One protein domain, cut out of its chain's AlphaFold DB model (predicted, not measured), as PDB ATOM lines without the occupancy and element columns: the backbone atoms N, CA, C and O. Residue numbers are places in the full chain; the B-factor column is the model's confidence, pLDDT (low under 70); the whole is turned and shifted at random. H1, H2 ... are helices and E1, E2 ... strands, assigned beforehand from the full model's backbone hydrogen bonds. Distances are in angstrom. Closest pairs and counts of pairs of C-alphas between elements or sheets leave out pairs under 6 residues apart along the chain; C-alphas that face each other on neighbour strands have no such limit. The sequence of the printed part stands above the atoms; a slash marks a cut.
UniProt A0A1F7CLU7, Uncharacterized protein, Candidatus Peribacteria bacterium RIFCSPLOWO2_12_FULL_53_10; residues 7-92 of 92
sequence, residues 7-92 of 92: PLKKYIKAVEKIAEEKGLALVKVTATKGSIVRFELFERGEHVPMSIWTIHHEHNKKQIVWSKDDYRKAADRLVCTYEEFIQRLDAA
ATOM      1  N   PRO A   7     115.432 118.969  88.568       94.06
ATOM      2  CA  PRO A   7     114.848 120.285  88.353       94.06
ATOM      3  C   PRO A   7     114.723 121.052  89.673       94.06
ATOM      4  O   PRO A   7     114.290 120.486  90.680       94.06
ATOM      5  N   LEU A   8     115.002 122.355  89.656       94.19
ATOM      6  CA  LEU A   8     114.901 123.240  90.820       94.19
ATOM      7  C   LEU A   8     113.541 123.130  91.523       94.19
ATOM      8  O   LEU A   8     113.473 123.076  92.745       94.19
ATOM      9  N   LYS A   9     112.445 123.024  90.765       93.06
ATOM     10  CA  LYS A   9     111.098 122.863  91.336       93.06
ATOM     11  C   LYS A   9     110.962 121.591  92.183       93.06
ATOM     12  O   LYS A   9     110.298 121.610  93.213       93.06
ATOM     13  N   LYS A  10     111.573 120.491  91.739       94.56
ATOM     14  CA  LYS A  10     111.576 119.208  92.456       94.56
ATOM     15  C   LYS A  10     112.475 119.286  93.694       94.56
ATOM     16  O   LYS A  10     112.093 118.804  94.754       94.56
ATOM     17  N   TYR A  11     113.594 120.001  93.578       94.88
ATOM     18  CA  TYR A  11     114.465 120.334  94.702       94.88
ATOM     19  C   TYR A  11     113.739 121.103  95.807       94.88
ATOM     20  O   TYR A  11     113.763 120.689  96.961       94.88
ATOM     21  N   ILE A  12     113.067 122.200  95.450       94.81
ATOM     22  CA  ILE A  12     112.332 123.049  96.395       94.81
ATOM     23  C   ILE A  12     111.278 122.232  97.146       94.81
ATOM     24  O   ILE A  12     111.264 122.247  98.371       94.81
ATOM     25  N   LYS A  13     110.479 121.436  96.426       94.06
ATOM     26  CA  LYS A  13     109.470 120.562  97.041       94.06
ATOM     27  C   LYS A  13     110.062 119.561  98.031       94.06
ATOM     28  O   LYS A  13     109.450 119.292  99.058       94.06
ATOM     29  N   ALA A  14     111.216 118.973  97.712       94.12
ATOM     30  CA  ALA A  14     111.878 118.042  98.619       94.12
ATOM     31  C   ALA A  14     112.330 118.753  99.904       94.12
ATOM     32  O   ALA A  14     112.097 118.236 100.991       94.12
ATOM     33  N   VAL A  15     112.900 119.958  99.789       94.62
ATOM     34  CA  VAL A  15     113.276 120.788 100.948       94.62
ATOM     35  C   VAL A  15     112.055 121.113 101.812       94.62
ATOM     36  O   VAL A  15     112.107 120.918 103.021       94.62
ATOM     37  N   GLU A  16     110.960 121.573 101.201       93.31
ATOM     38  CA  GLU A  16     109.717 121.922 101.903       93.31
ATOM     39  C   GLU A  16     109.143 120.724 102.671       93.31
ATOM     40  O   GLU A  16     108.872 120.842 103.862       93.31
ATOM     41  N   LYS A  17     109.047 119.551 102.028       92.25
ATOM     42  CA  LYS A  17     108.553 118.323 102.672       92.25
ATOM     43  C   LYS A  17     109.432 117.869 103.835       92.25
ATOM     44  O   LYS A  17     108.916 117.499 104.883       92.25
ATOM     45  N   ILE A  18     110.757 117.885 103.664       92.62
ATOM     46  CA  ILE A  18     111.680 117.475 104.733       92.62
ATOM     47  C   ILE A  18     111.576 118.431 105.922       92.62
ATOM     48  O   ILE A  18     111.603 117.986 107.069       92.62
ATOM     49  N   ALA A  19     111.460 119.734 105.660       91.50
ATOM     50  CA  ALA A  19     111.281 120.722 106.711       91.50
ATOM     51  C   ALA A  19     109.959 120.501 107.468       91.50
ATOM     52  O   ALA A  19     109.966 120.442 108.698       91.50
ATOM     53  N   GLU A  20     108.853 120.305 106.745       89.62
ATOM     54  CA  GLU A  20     107.530 120.040 107.321       89.62
ATOM     55  C   GLU A  20     107.537 118.809 108.240       89.62
ATOM     56  O   GLU A  20     107.099 118.880 109.388       89.62
ATOM     57  N   GLU A  21     108.101 117.689 107.783       89.06
ATOM     58  CA  GLU A  21     108.164 116.445 108.562       89.06
ATOM     59  C   GLU A  21     109.015 116.555 109.829       89.06
ATOM     60  O   GLU A  21     108.788 115.838 110.803       89.06
ATOM     61  N   LYS A  22     109.988 117.466 109.834       85.00
ATOM     62  CA  LYS A  22     110.822 117.763 111.004       85.00
ATOM     63  C   LYS A  22     110.166 118.757 111.963       85.00
ATOM     64  O   LYS A  22     110.791 119.154 112.942       85.00
ATOM     65  N   GLY A  23     108.916 119.148 111.708       82.69
ATOM     66  CA  GLY A  23     108.169 120.084 112.546       82.69
ATOM     67  C   GLY A  23     108.604 121.539 112.373       82.69
ATOM     68  O   GLY A  23     108.279 122.376 113.217       82.69
ATOM     69  N   LEU A  24     109.326 121.853 111.296       81.56
ATOM     70  CA  LEU A  24     109.758 123.210 110.986       81.56
ATOM     71  C   LEU A  24     108.614 123.962 110.308       81.56
ATOM     72  O   LEU A  24     107.818 123.388 109.565       81.56
ATOM     73  N   ALA A  25     108.494 125.253 110.600       71.94
ATOM     74  CA  ALA A  25     107.265 125.977 110.297       71.94
ATOM     75  C   ALA A  25     107.213 126.535 108.881       71.94
ATOM     76  O   ALA A  25     106.128 126.639 108.311       71.94
ATOM     77  N   LEU A  26     108.360 126.941 108.333       86.94
ATOM     78  CA  LEU A  26     108.400 127.592 107.033       86.94
ATOM     79  C   LEU A  26     109.769 127.447 106.371       86.94
ATOM     80  O   LEU A  26     110.807 127.705 106.982       86.94
ATOM     81  N   VAL A  27     109.746 127.123 105.079       92.75
ATOM     82  CA  VAL A  27     110.875 127.316 104.168       92.75
ATOM     83  C   VAL A  27     110.519 128.472 103.249       92.75
ATOM     84  O   VAL A  27     109.580 128.387 102.462       92.75
ATOM     85  N   LYS A  28     111.278 129.561 103.321       93.94
ATOM     86  CA  LYS A  28     111.157 130.666 102.375       93.94
ATOM     87  C   LYS A  28     112.196 130.510 101.279       93.94
ATOM     88  O   LYS A  28     113.394 130.406 101.543       93.94
ATOM     89  N   VAL A  29     111.728 130.536 100.037       95.69
ATOM     90  CA  VAL A  29     112.567 130.395  98.848       95.69
ATOM     91  C   VAL A  29     112.587 131.717  98.098       95.69
ATOM     92  O   VAL A  29     111.551 132.213  97.666       95.69
ATOM     93  N   THR A  30     113.772 132.303  97.946       95.75
ATOM     94  CA  THR A  30     113.954 133.595  97.276       95.75
ATOM     95  C   THR A  30     114.920 133.441  96.112       95.75
ATOM     96  O   THR A  30     116.071 133.036  96.292       95.75
ATOM     97  N   ALA A  31     114.469 133.788  94.906       91.50
ATOM     98  CA  ALA A  31     115.362 133.917  93.762       91.50
ATOM     99  C   ALA A  31     116.302 135.109  93.981       91.50
ATOM    100  O   ALA A  31     115.867 136.204  94.339       91.50
ATOM    101  N   THR A  32     117.596 134.893  93.778       88.06
ATOM    102  CA  THR A  32     118.611 135.953  93.841       88.06
ATOM    103  C   THR A  32     119.107 136.278  92.430       88.06
ATOM    104  O   THR A  32     118.620 135.712  91.451       88.06
ATOM    105  N   LYS A  33     120.033 137.234  92.279       84.12
ATOM    106  CA  LYS A  33     120.569 137.575  90.951       84.12
ATOM    107  C   LYS A  33     121.271 136.360  90.331       84.12
ATOM    108  O   LYS A  33     122.089 135.716  90.979       84.12
ATOM    109  N   GLY A  34     120.992 136.105  89.053       85.50
ATOM    110  CA  GLY A  34     121.555 134.971  88.319       85.50
ATOM    111  C   GLY A  34     120.812 133.662  88.586       85.50
ATOM    112  O   GLY A  34     119.638 133.660  88.944       85.50
ATOM    113  N   SER A  35     121.491 132.535  88.383       92.50
ATOM    114  CA  SER A  35     120.912 131.202  88.589       92.50
ATOM    115  C   SER A  35     121.139 130.689  90.009       92.50
ATOM    116  O   SER A  35     121.681 129.602  90.214       92.50
ATOM    117  N   ILE A  36     120.789 131.525  90.986       93.06
ATOM    118  CA  ILE A  36     121.021 131.279  92.408       93.06
ATOM    119  C   ILE A  36     119.705 131.427  93.163       93.06
ATOM    120  O   ILE A  36     119.001 132.435  93.040       93.06
ATOM    121  N   VAL A  37     119.409 130.447  94.010       95.31
ATOM    122  CA  VAL A  37     118.239 130.452  94.892       95.31
ATOM    123  C   VAL A  37     118.695 130.393  96.338       95.31
ATOM    124  O   VAL A  37     119.540 129.572  96.692       95.31
ATOM    125  N   ARG A  38     118.124 131.267  97.169       96.38
ATOM    126  CA  ARG A  38     118.319 131.309  98.617       96.38
ATOM    127  C   ARG A  38     117.156 130.616  99.313       96.38
ATOM    128  O   ARG A  38     115.999 130.887  99.001       96.38
ATOM    129  N   PHE A  39     117.488 129.782 100.282       96.62
ATOM    130  CA  PHE A  39     116.557 129.137 101.191       96.62
ATOM    131  C   PHE A  39     116.762 129.706 102.587       96.62
ATOM    132  O   PHE A  39     117.900 129.903 103.019       96.62
ATOM    133  N   GLU A  40     115.661 129.972 103.271       95.69
ATOM    134  CA  GLU A  40     115.633 130.426 104.654       95.69
ATOM    135  C   GLU A  40     114.665 129.521 105.415       95.69
ATOM    136  O   GLU A  40     113.502 129.393 105.027       95.69
ATOM    137  N   LEU A  41     115.156 128.864 106.459       94.00
ATOM    138  CA  LEU A  41     114.389 127.937 107.279       94.00
ATOM    139  C   LEU A  41     114.029 128.601 108.607       94.00
ATOM    140  O   LEU A  41     114.896 129.214 109.227       94.00
ATOM    141  N   PHE A  42     112.779 128.458 109.042       92.19
ATOM    142  CA  PHE A  42     112.259 129.082 110.259       92.19
ATOM    143  C   PHE A  42     111.623 128.052 111.192       92.19
ATOM    144  O   PHE A  42     110.910 127.141 110.754       92.19
ATOM    145  N   GLU A  43     111.830 128.249 112.491       87.94
ATOM    146  CA  GLU A  43     111.056 127.582 113.535       87.94
ATOM    147  C   GLU A  43     109.675 128.236 113.706       87.94
ATOM    148  O   GLU A  43     109.394 129.329 113.201       87.94
ATOM    149  N   ARG A  44     108.760 127.540 114.387       80.75
ATOM    150  CA  ARG A  44     107.375 127.996 114.544       80.75
ATOM    151  C   ARG A  44     107.298 129.243 115.417       80.75
ATOM    152  O   ARG A  44     107.612 129.192 116.595       80.75
ATOM    153  N   GLY A  45     106.760 130.319 114.841       81.00
ATOM    154  CA  GLY A  45     106.569 131.594 115.535       81.00
ATOM    155  C   GLY A  45     107.792 132.508 115.499       81.00
ATOM    156  O   GLY A  45     107.716 133.620 116.010       81.00
ATOM    157  N   GLU A  46     108.880 132.077 114.857       86.62
ATOM    158  CA  GLU A  46     110.108 132.857 114.753       86.62
ATOM    159  C   GLU A  46     110.136 133.726 113.492       86.62
ATOM    160  O   GLU A  46     109.705 133.329 112.407       86.62
ATOM    161  N   HIS A  47     110.700 134.925 113.631       85.69
ATOM    162  CA  HIS A  47     110.932 135.852 112.516       85.69
ATOM    163  C   HIS A  47     112.376 135.827 112.010       85.69
ATOM    164  O   HIS A  47     112.678 136.405 110.962       85.69
ATOM    165  N   VAL A  48     113.271 135.163 112.742       89.50
ATOM    166  CA  VAL A  48     114.681 135.012 112.390       89.50
ATOM    167  C   VAL A  48     114.892 133.604 111.835       89.50
ATOM    168  O   VAL A  48     114.479 132.635 112.471       89.50
ATOM    169  N   PRO A  49     115.513 133.453 110.654       92.62
ATOM    170  CA  PRO A  49     115.765 132.132 110.106       92.62
ATOM    171  C   PRO A  49     116.829 131.407 110.932       92.62
ATOM    172  O   PRO A  49     117.914 131.940 111.165       92.62
ATOM    173  N   MET A  50     116.548 130.160 111.307       92.50
ATOM    174  CA  MET A  50     117.505 129.286 111.993       92.50
ATOM    175  C   MET A  50     118.651 128.857 111.068       92.50
ATOM    176  O   MET A  50     119.753 128.540 111.511       92.50
ATOM    177  N   SER A  51     118.384 128.808 109.761       92.81
ATOM    178  CA  SER A  51     119.341 128.352 108.764       92.81
ATOM    179  C   SER A  51     119.095 129.042 107.433       92.81
ATOM    180  O   SER A  51     117.953 129.239 107.014       92.81
ATOM    181  N   ILE A  52     120.183 129.413 106.762       94.69
ATOM    182  CA  ILE A  52     120.164 130.050 105.449       94.69
ATOM    183  C   ILE A  52     121.210 129.367 104.578       94.69
ATOM    184  O   ILE A  52     122.351 129.164 105.001       94.69
ATOM    185  N   TRP A  53     120.850 129.054 103.338       95.56
ATOM    186  CA  TRP A  53     121.811 128.592 102.343       95.56
ATOM    187  C   TRP A  53     121.403 129.008 100.935       95.56
ATOM    188  O   TRP A  53     120.278 129.439 100.683       95.56
ATOM    189  N   THR A  54     122.344 128.883 100.006       95.31
ATOM    190  CA  THR A  54     122.118 129.129  98.585       95.31
ATOM    191  C   THR A  54     122.524 127.918  97.762       95.31
ATOM    192  O   THR A  54     123.446 127.183  98.129       95.31
ATOM    193  N   ILE A  55     121.830 127.727  96.645       95.00
ATOM    194  CA  ILE A  55     122.170 126.722  95.637       95.00
ATOM    195  C   ILE A  55     122.242 127.365  94.261       95.00
ATOM    196  O   ILE A  55     121.598 128.387  94.009       95.00
ATOM    197  N   HIS A  56     122.974 126.711  93.368       93.56
ATOM    198  CA  HIS A  56     123.055 127.088  91.969       93.56
ATOM    199  C   HIS A  56     122.199 126.151  91.122       93.56
ATOM    200  O   HIS A  56     122.127 124.943  91.353       93.56
ATOM    201  N   HIS A  57     121.570 126.715  90.100       92.25
ATOM    202  CA  HIS A  57     120.924 125.954  89.042       92.25
ATOM    203  C   HIS A  57     121.428 126.419  87.676       92.25
ATOM    204  O   HIS A  57     122.119 127.426  87.542       92.25
ATOM    205  N   GLU A  58     121.098 125.690  86.620       91.44
ATOM    206  CA  GLU A  58     121.422 126.124  85.264       91.44
ATOM    207  C   GLU A  58     120.593 127.347  84.851       91.44
ATOM    208  O   GLU A  58     119.409 127.466  85.187       91.44
ATOM    209  N   HIS A  59     121.200 128.245  84.067       85.38
ATOM    210  CA  HIS A  59     120.514 129.374  83.430       85.38
ATOM    211  C   HIS A  59     119.753 128.925  82.172       85.38
ATOM    212  O   HIS A  59     120.010 129.384  81.063       85.38
ATOM    213  N   ASN A  60     118.859 127.949  82.317       85.00
ATOM    214  CA  ASN A  60     118.038 127.447  81.220       85.00
ATOM    215  C   ASN A  60     116.600 127.194  81.683       85.00
ATOM    216  O   ASN A  60     116.296 127.233  82.873       85.00
ATOM    217  N   LYS A  61     115.702 126.899  80.735       81.31
ATOM    218  CA  LYS A  61     114.274 126.666  81.013       81.31
ATOM    219  C   LYS A  61     114.020 125.515  81.999       81.31
ATOM    220  O   LYS A  61     112.978 125.493  82.645       81.31
ATOM    221  N   LYS A  62     114.939 124.548  82.097       81.44
ATOM    222  CA  LYS A  62     114.802 123.380  82.980       81.44
ATOM    223  C   LYS A  62     115.271 123.661  84.409       81.44
ATOM    224  O   LYS A  62     114.806 122.975  85.315       81.44
ATOM    225  N   GLN A  63     116.150 124.652  84.598       90.69
ATOM    226  CA  GLN A  63     116.715 125.061  85.887       90.69
ATOM    227  C   GLN A  63     117.224 123.857  86.689       90.69
ATOM    228  O   GLN A  63     116.712 123.539  87.760       90.69
ATOM    229  N   ILE A  64     118.196 123.132  86.137       93.69
ATOM    230  CA  ILE A  64     118.713 121.903  86.747       93.69
ATOM    231  C   ILE A  64     119.708 122.252  87.853       93.69
ATOM    232  O   ILE A  64     120.628 123.040  87.638       93.69
ATOM    233  N   VAL A  65     119.538 121.634  89.018       92.88
ATOM    234  CA  VAL A  65     120.560 121.557  90.064       92.88
ATOM    235  C   VAL A  65     121.385 120.306  89.787       92.88
ATOM    236  O   VAL A  65     120.807 119.249  89.537       92.88
ATOM    237  N   TRP A  66     122.709 120.430  89.803       89.50
ATOM    238  CA  TRP A  66     123.650 119.332  89.519       89.50
ATOM    239  C   TRP A  66     124.834 119.288  90.497       89.50
ATOM    240  O   TRP A  66     125.603 118.324  90.527       89.50
ATOM    241  N   SER A  67     125.003 120.341  91.301       90.38
ATOM    242  CA  SER A  67     126.109 120.476  92.245       90.38
ATOM    243  C   SER A  67     125.939 119.513  93.417       90.38
ATOM    244  O   SER A  67     124.998 119.625  94.206       90.38
ATOM    245  N   LYS A  68     126.898 118.591  93.572       91.00
ATOM    246  CA  LYS A  68     126.947 117.679  94.723       91.00
ATOM    247  C   LYS A  68     127.019 118.430  96.051       91.00
ATOM    248  O   LYS A  68     126.420 117.996  97.033       91.00
ATOM    249  N   ASP A  69     127.725 119.553  96.067       92.62
ATOM    250  CA  ASP A  69     127.886 120.360  97.270       92.62
ATOM    251  C   ASP A  69     126.589 121.069  97.653       92.62
ATOM    252  O   ASP A  69     126.306 121.201  98.839       92.62
ATOM    253  N   ASP A  70     125.759 121.456  96.684       93.31
ATOM    254  CA  ASP A  70     124.468 122.078  96.985       93.31
ATOM    255  C   ASP A  70     123.492 121.072  97.612       93.31
ATOM    256  O   ASP A  70     122.851 121.394  98.614       93.31
ATOM    257  N   TYR A  71     123.476 119.822  97.130       93.56
ATOM    258  CA  TYR A  71     122.736 118.733  97.779       93.56
ATOM    259  C   TYR A  71     123.212 118.481  99.215       93.56
ATOM    260  O   TYR A  71     122.399 118.349 100.127       93.56
ATOM    261  N   ARG A  72     124.533 118.440  99.433       93.81
ATOM    262  CA  ARG A  72     125.113 118.243 100.771       93.81
ATOM    263  C   ARG A  72     124.776 119.386 101.720       93.81
ATOM    264  O   ARG A  72     124.423 119.121 102.861       93.81
ATOM    265  N   LYS A  73     124.838 120.637 101.248       94.31
ATOM    266  CA  LYS A  73     124.430 121.807 102.038       94.31
ATOM    267  C   LYS A  73     122.979 121.689 102.480       94.31
ATOM    268  O   LYS A  73     122.697 121.929 103.645       94.31
ATOM    269  N   ALA A  74     122.064 121.332 101.577       93.44
ATOM    270  CA  ALA A  74     120.662 121.189 101.957       93.44
ATOM    271  C   ALA A  74     120.451 120.054 102.961       93.44
ATOM    272  O   ALA A  74     119.743 120.270 103.936       93.44
ATOM    273  N   ALA A  75     121.093 118.899 102.768       94.06
ATOM    274  CA  ALA A  75     121.012 117.791 103.720       94.06
ATOM    275  C   ALA A  75     121.486 118.211 105.126       94.06
ATOM    276  O   ALA A  75     120.761 118.034 106.102       94.06
ATOM    277  N   ASP A  76     122.639 118.881 105.209       94.00
ATOM    278  CA  ASP A  76     123.189 119.423 106.458       94.00
ATOM    279  C   ASP A  76     122.234 120.433 107.119       94.00
ATOM    280  O   ASP A  76     121.882 120.300 108.290       94.00
ATOM    281  N   ARG A  77     121.717 121.404 106.349       93.81
ATOM    282  CA  ARG A  77     120.797 122.431 106.872       93.81
ATOM    283  C   ARG A  77     119.432 121.889 107.275       93.81
ATOM    284  O   ARG A  77     118.776 122.503 108.110       93.81
ATOM    285  N   LEU A  78     119.013 120.774 106.686       92.06
ATOM    286  CA  LEU A  78     117.781 120.068 107.020       92.06
ATOM    287  C   LEU A  78     117.998 118.973 108.067       92.06
ATOM    288  O   LEU A  78     117.038 118.305 108.435       92.06
ATOM    289  N   VAL A  79     119.220 118.784 108.572       91.25
ATOM    290  CA  VAL A  79     119.543 117.761 109.576       91.25
ATOM    291  C   VAL A  79     119.154 116.355 109.085       91.25
ATOM    292  O   VAL A  79     118.480 115.588 109.775       91.25
ATOM    293  N   CYS A  80     119.515 116.023 107.847       91.50
ATOM    294  CA  CYS A  80     119.397 114.675 107.296       91.50
ATOM    295  C   CYS A  80     120.688 114.252 106.589       91.50
ATOM    296  O   CYS A  80     121.577 115.055 106.307       91.50
ATOM    297  N   THR A  81     120.806 112.958 106.321       94.19
ATOM    298  CA  THR A  81     121.907 112.413 105.530       94.19
ATOM    299  C   THR A  81     121.760 112.796 104.059       94.19
ATOM    300  O   THR A  81     120.672 113.101 103.558       94.19
ATOM    301  N   TYR A  82     122.879 112.759 103.337       92.81
ATOM    302  CA  TYR A  82     122.880 112.974 101.893       92.81
ATOM    303  C   TYR A  82     121.964 111.966 101.185       92.81
ATOM    304  O   TYR A  82     121.174 112.342 100.324       92.81
ATOM    305  N   GLU A  83     122.036 110.700 101.585       92.56
ATOM    306  CA  GLU A  83     121.258 109.600 101.028       92.56
ATOM    307  C   GLU A  83     119.755 109.797 101.252       92.56
ATOM    308  O   GLU A  83     118.983 109.666 100.302       92.56
ATOM    309  N   GLU A  84     119.333 110.186 102.461       91.62
ATOM    310  CA  GLU A  84     117.931 110.522 102.742       91.62
ATOM    311  C   GLU A  84     117.456 111.674 101.855       91.62
ATOM    312  O   GLU A  84     116.380 111.595 101.264       91.62
ATOM    313  N   PHE A  85     118.264 112.728 101.704       93.44
ATOM    314  CA  PHE A  85     117.913 113.858 100.847       93.44
ATOM    315  C   PHE A  85     117.709 113.433  99.382       93.44
ATOM    316  O   PHE A  85     116.723 113.826  98.755       93.44
ATOM    317  N   ILE A  86     118.597 112.589  98.844       93.62
ATOM    318  CA  ILE A  86     118.460 112.047  97.485       93.62
ATOM    319  C   ILE A  86     117.209 111.165  97.359       93.62
ATOM    320  O   ILE A  86     116.461 111.320  96.397       93.62
ATOM    321  N   GLN A  87     116.913 110.308  98.338       91.69
ATOM    322  CA  GLN A  87     115.692 109.490  98.321       91.69
ATOM    323  C   GLN A  87     114.422 110.351  98.299       91.69
ATOM    324  O   GLN A  87     113.462 110.040  97.590       91.69
ATOM    325  N   ARG A  88     114.413 111.469  99.036       90.00
ATOM    326  CA  ARG A  88     113.296 112.425  99.004       90.00
ATOM    327  C   ARG A  88     113.183 113.145  97.678       90.00
ATOM    328  O   ARG A  88     112.066 113.373  97.223       90.00
ATOM    329  N   LEU A  89     114.311 113.471  97.052       90.56
ATOM    330  CA  LEU A  89     114.303 113.960  95.685       90.56
ATOM    331  C   LEU A  89     113.693 112.911  94.766       90.56
ATOM    332  O   LEU A  89     112.779 113.257  94.044       90.56
ATOM    333  N   ASP A  90     114.079 111.643  94.810       88.56
ATOM    334  CA  ASP A  90     113.492 110.639  93.915       88.56
ATOM    335  C   ASP A  90     111.970 110.494  94.087       88.56
ATOM    336  O   ASP A  90     111.258 110.393  93.084       88.56
ATOM    337  N   ALA A  91     111.465 110.625  95.316       82.25
ATOM    338  CA  ALA A  91     110.042 110.530  95.652       82.25
ATOM    339  C   ALA A  91     109.199 111.812  95.428       82.25
ATOM    340  O   ALA A  91     107.970 111.752  95.529       82.25
ATOM    341  N   ALA A  92     109.818 112.976  95.177       75.06
ATOM    342  CA  ALA A  92     109.142 114.281  95.037       75.06
ATOM    343  C   ALA A  92     108.608 114.581  93.624       75.06
ATOM    344  O   ALA A  92     107.587 115.305  93.536       75.06
TER     345      ALA A  92
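What this domain is: This is residues 7 to 92 of the 92 residues of an uncharacterized protein of Candidatus Peribacteria bacterium RIFCSPLOWO2_12_FULL_53_10 (UniProt A0A1F7CLU7). A small sheet of three antiparallel strands, E1, E2 and E3, has one face covered by two helices, H1 and H2, which run the same way along the strands, and a third helix, H3, crosses these two on their far side from the sheet. The sheet's other face is bare, and the loop of residues 43 to 50, between E2 and E3, lies near one end of the long axis. The printed part has 86 residues, with three named helices and three named strands in the order H1 E1 E2 E3 H2 H3; the class is mixed, helices and strands. The sheet's order is E1, E2, E3. The whole is compact, with a radius of gyration of the C-alphas of 12.3 A, and spans 36 by 29 by 19 A.

How they stand to each other: The sheet holds E1, residues 26 to 31, E2, residues 36 to 42, and E3, residues 51 to 56, a meander in which each strand is the antiparallel neighbour of the one before. E1 and E2 form a hairpin, with N 28 and O 40 within hydrogen-bond range at 2.8 A. E2 and E3 form another, with N 39 and O 53 within range at 2.8 A. H1, residues 8 to 21, is on the sheet at a height of 9.4 A, over E1 and E2; its closest C-alphas to E1 are those of Glu 16 and Val 27, 6.0 A apart. On the local plane it stands at 10 degrees to E2, along the strands. H2, residues 68 to 77, is on the same face at a height of 8.3 A, over E3, and the closest C-alphas, of Ile 55 and Asp 70, are 5.4 A apart. These are two layers, helices on one face of a sheet. H1 and H2 are close but not clearly touching, with the C-alphas of Val 15 and Ala 74 closest at 7.5 A, and run the same way at a shallow tilt of 23 degrees. H3, residues 82 to 91, is not on the sheet. It touches H2, about perpendicular at 82 degrees, with the C-alphas of Ala 75 and Tyr 82 closest at 5.5 A. It touches H1, only just about perpendicular at 71 degrees, with the C-alphas of Ala 14 and Leu 89 closest at 5.6 A. In H1, H2 and H3 every O i to N i+4 pair is within hydrogen-bond range.

Where its parts are: E2 measures 20.0 A from first to last C-alpha, E3 17.2 A and E1 16.3 A. H1 measures 20.2 A and begins at C-alpha 8, (114.901, 123.240, 90.820). H2 measures 14.4 A. H3 measures 14.5 A and ends at C-alpha 91, (110.042, 110.530, 95.652).

The domain as a whole: The two C-alphas farthest apart, those of Gly 45 and Asn 60, are 36.4 A apart. The printed part has no cut. The link from E3 to H2, 11 residues, is long. The mean pLDDT of the printed part is 90.8, and no printed residue is under 70.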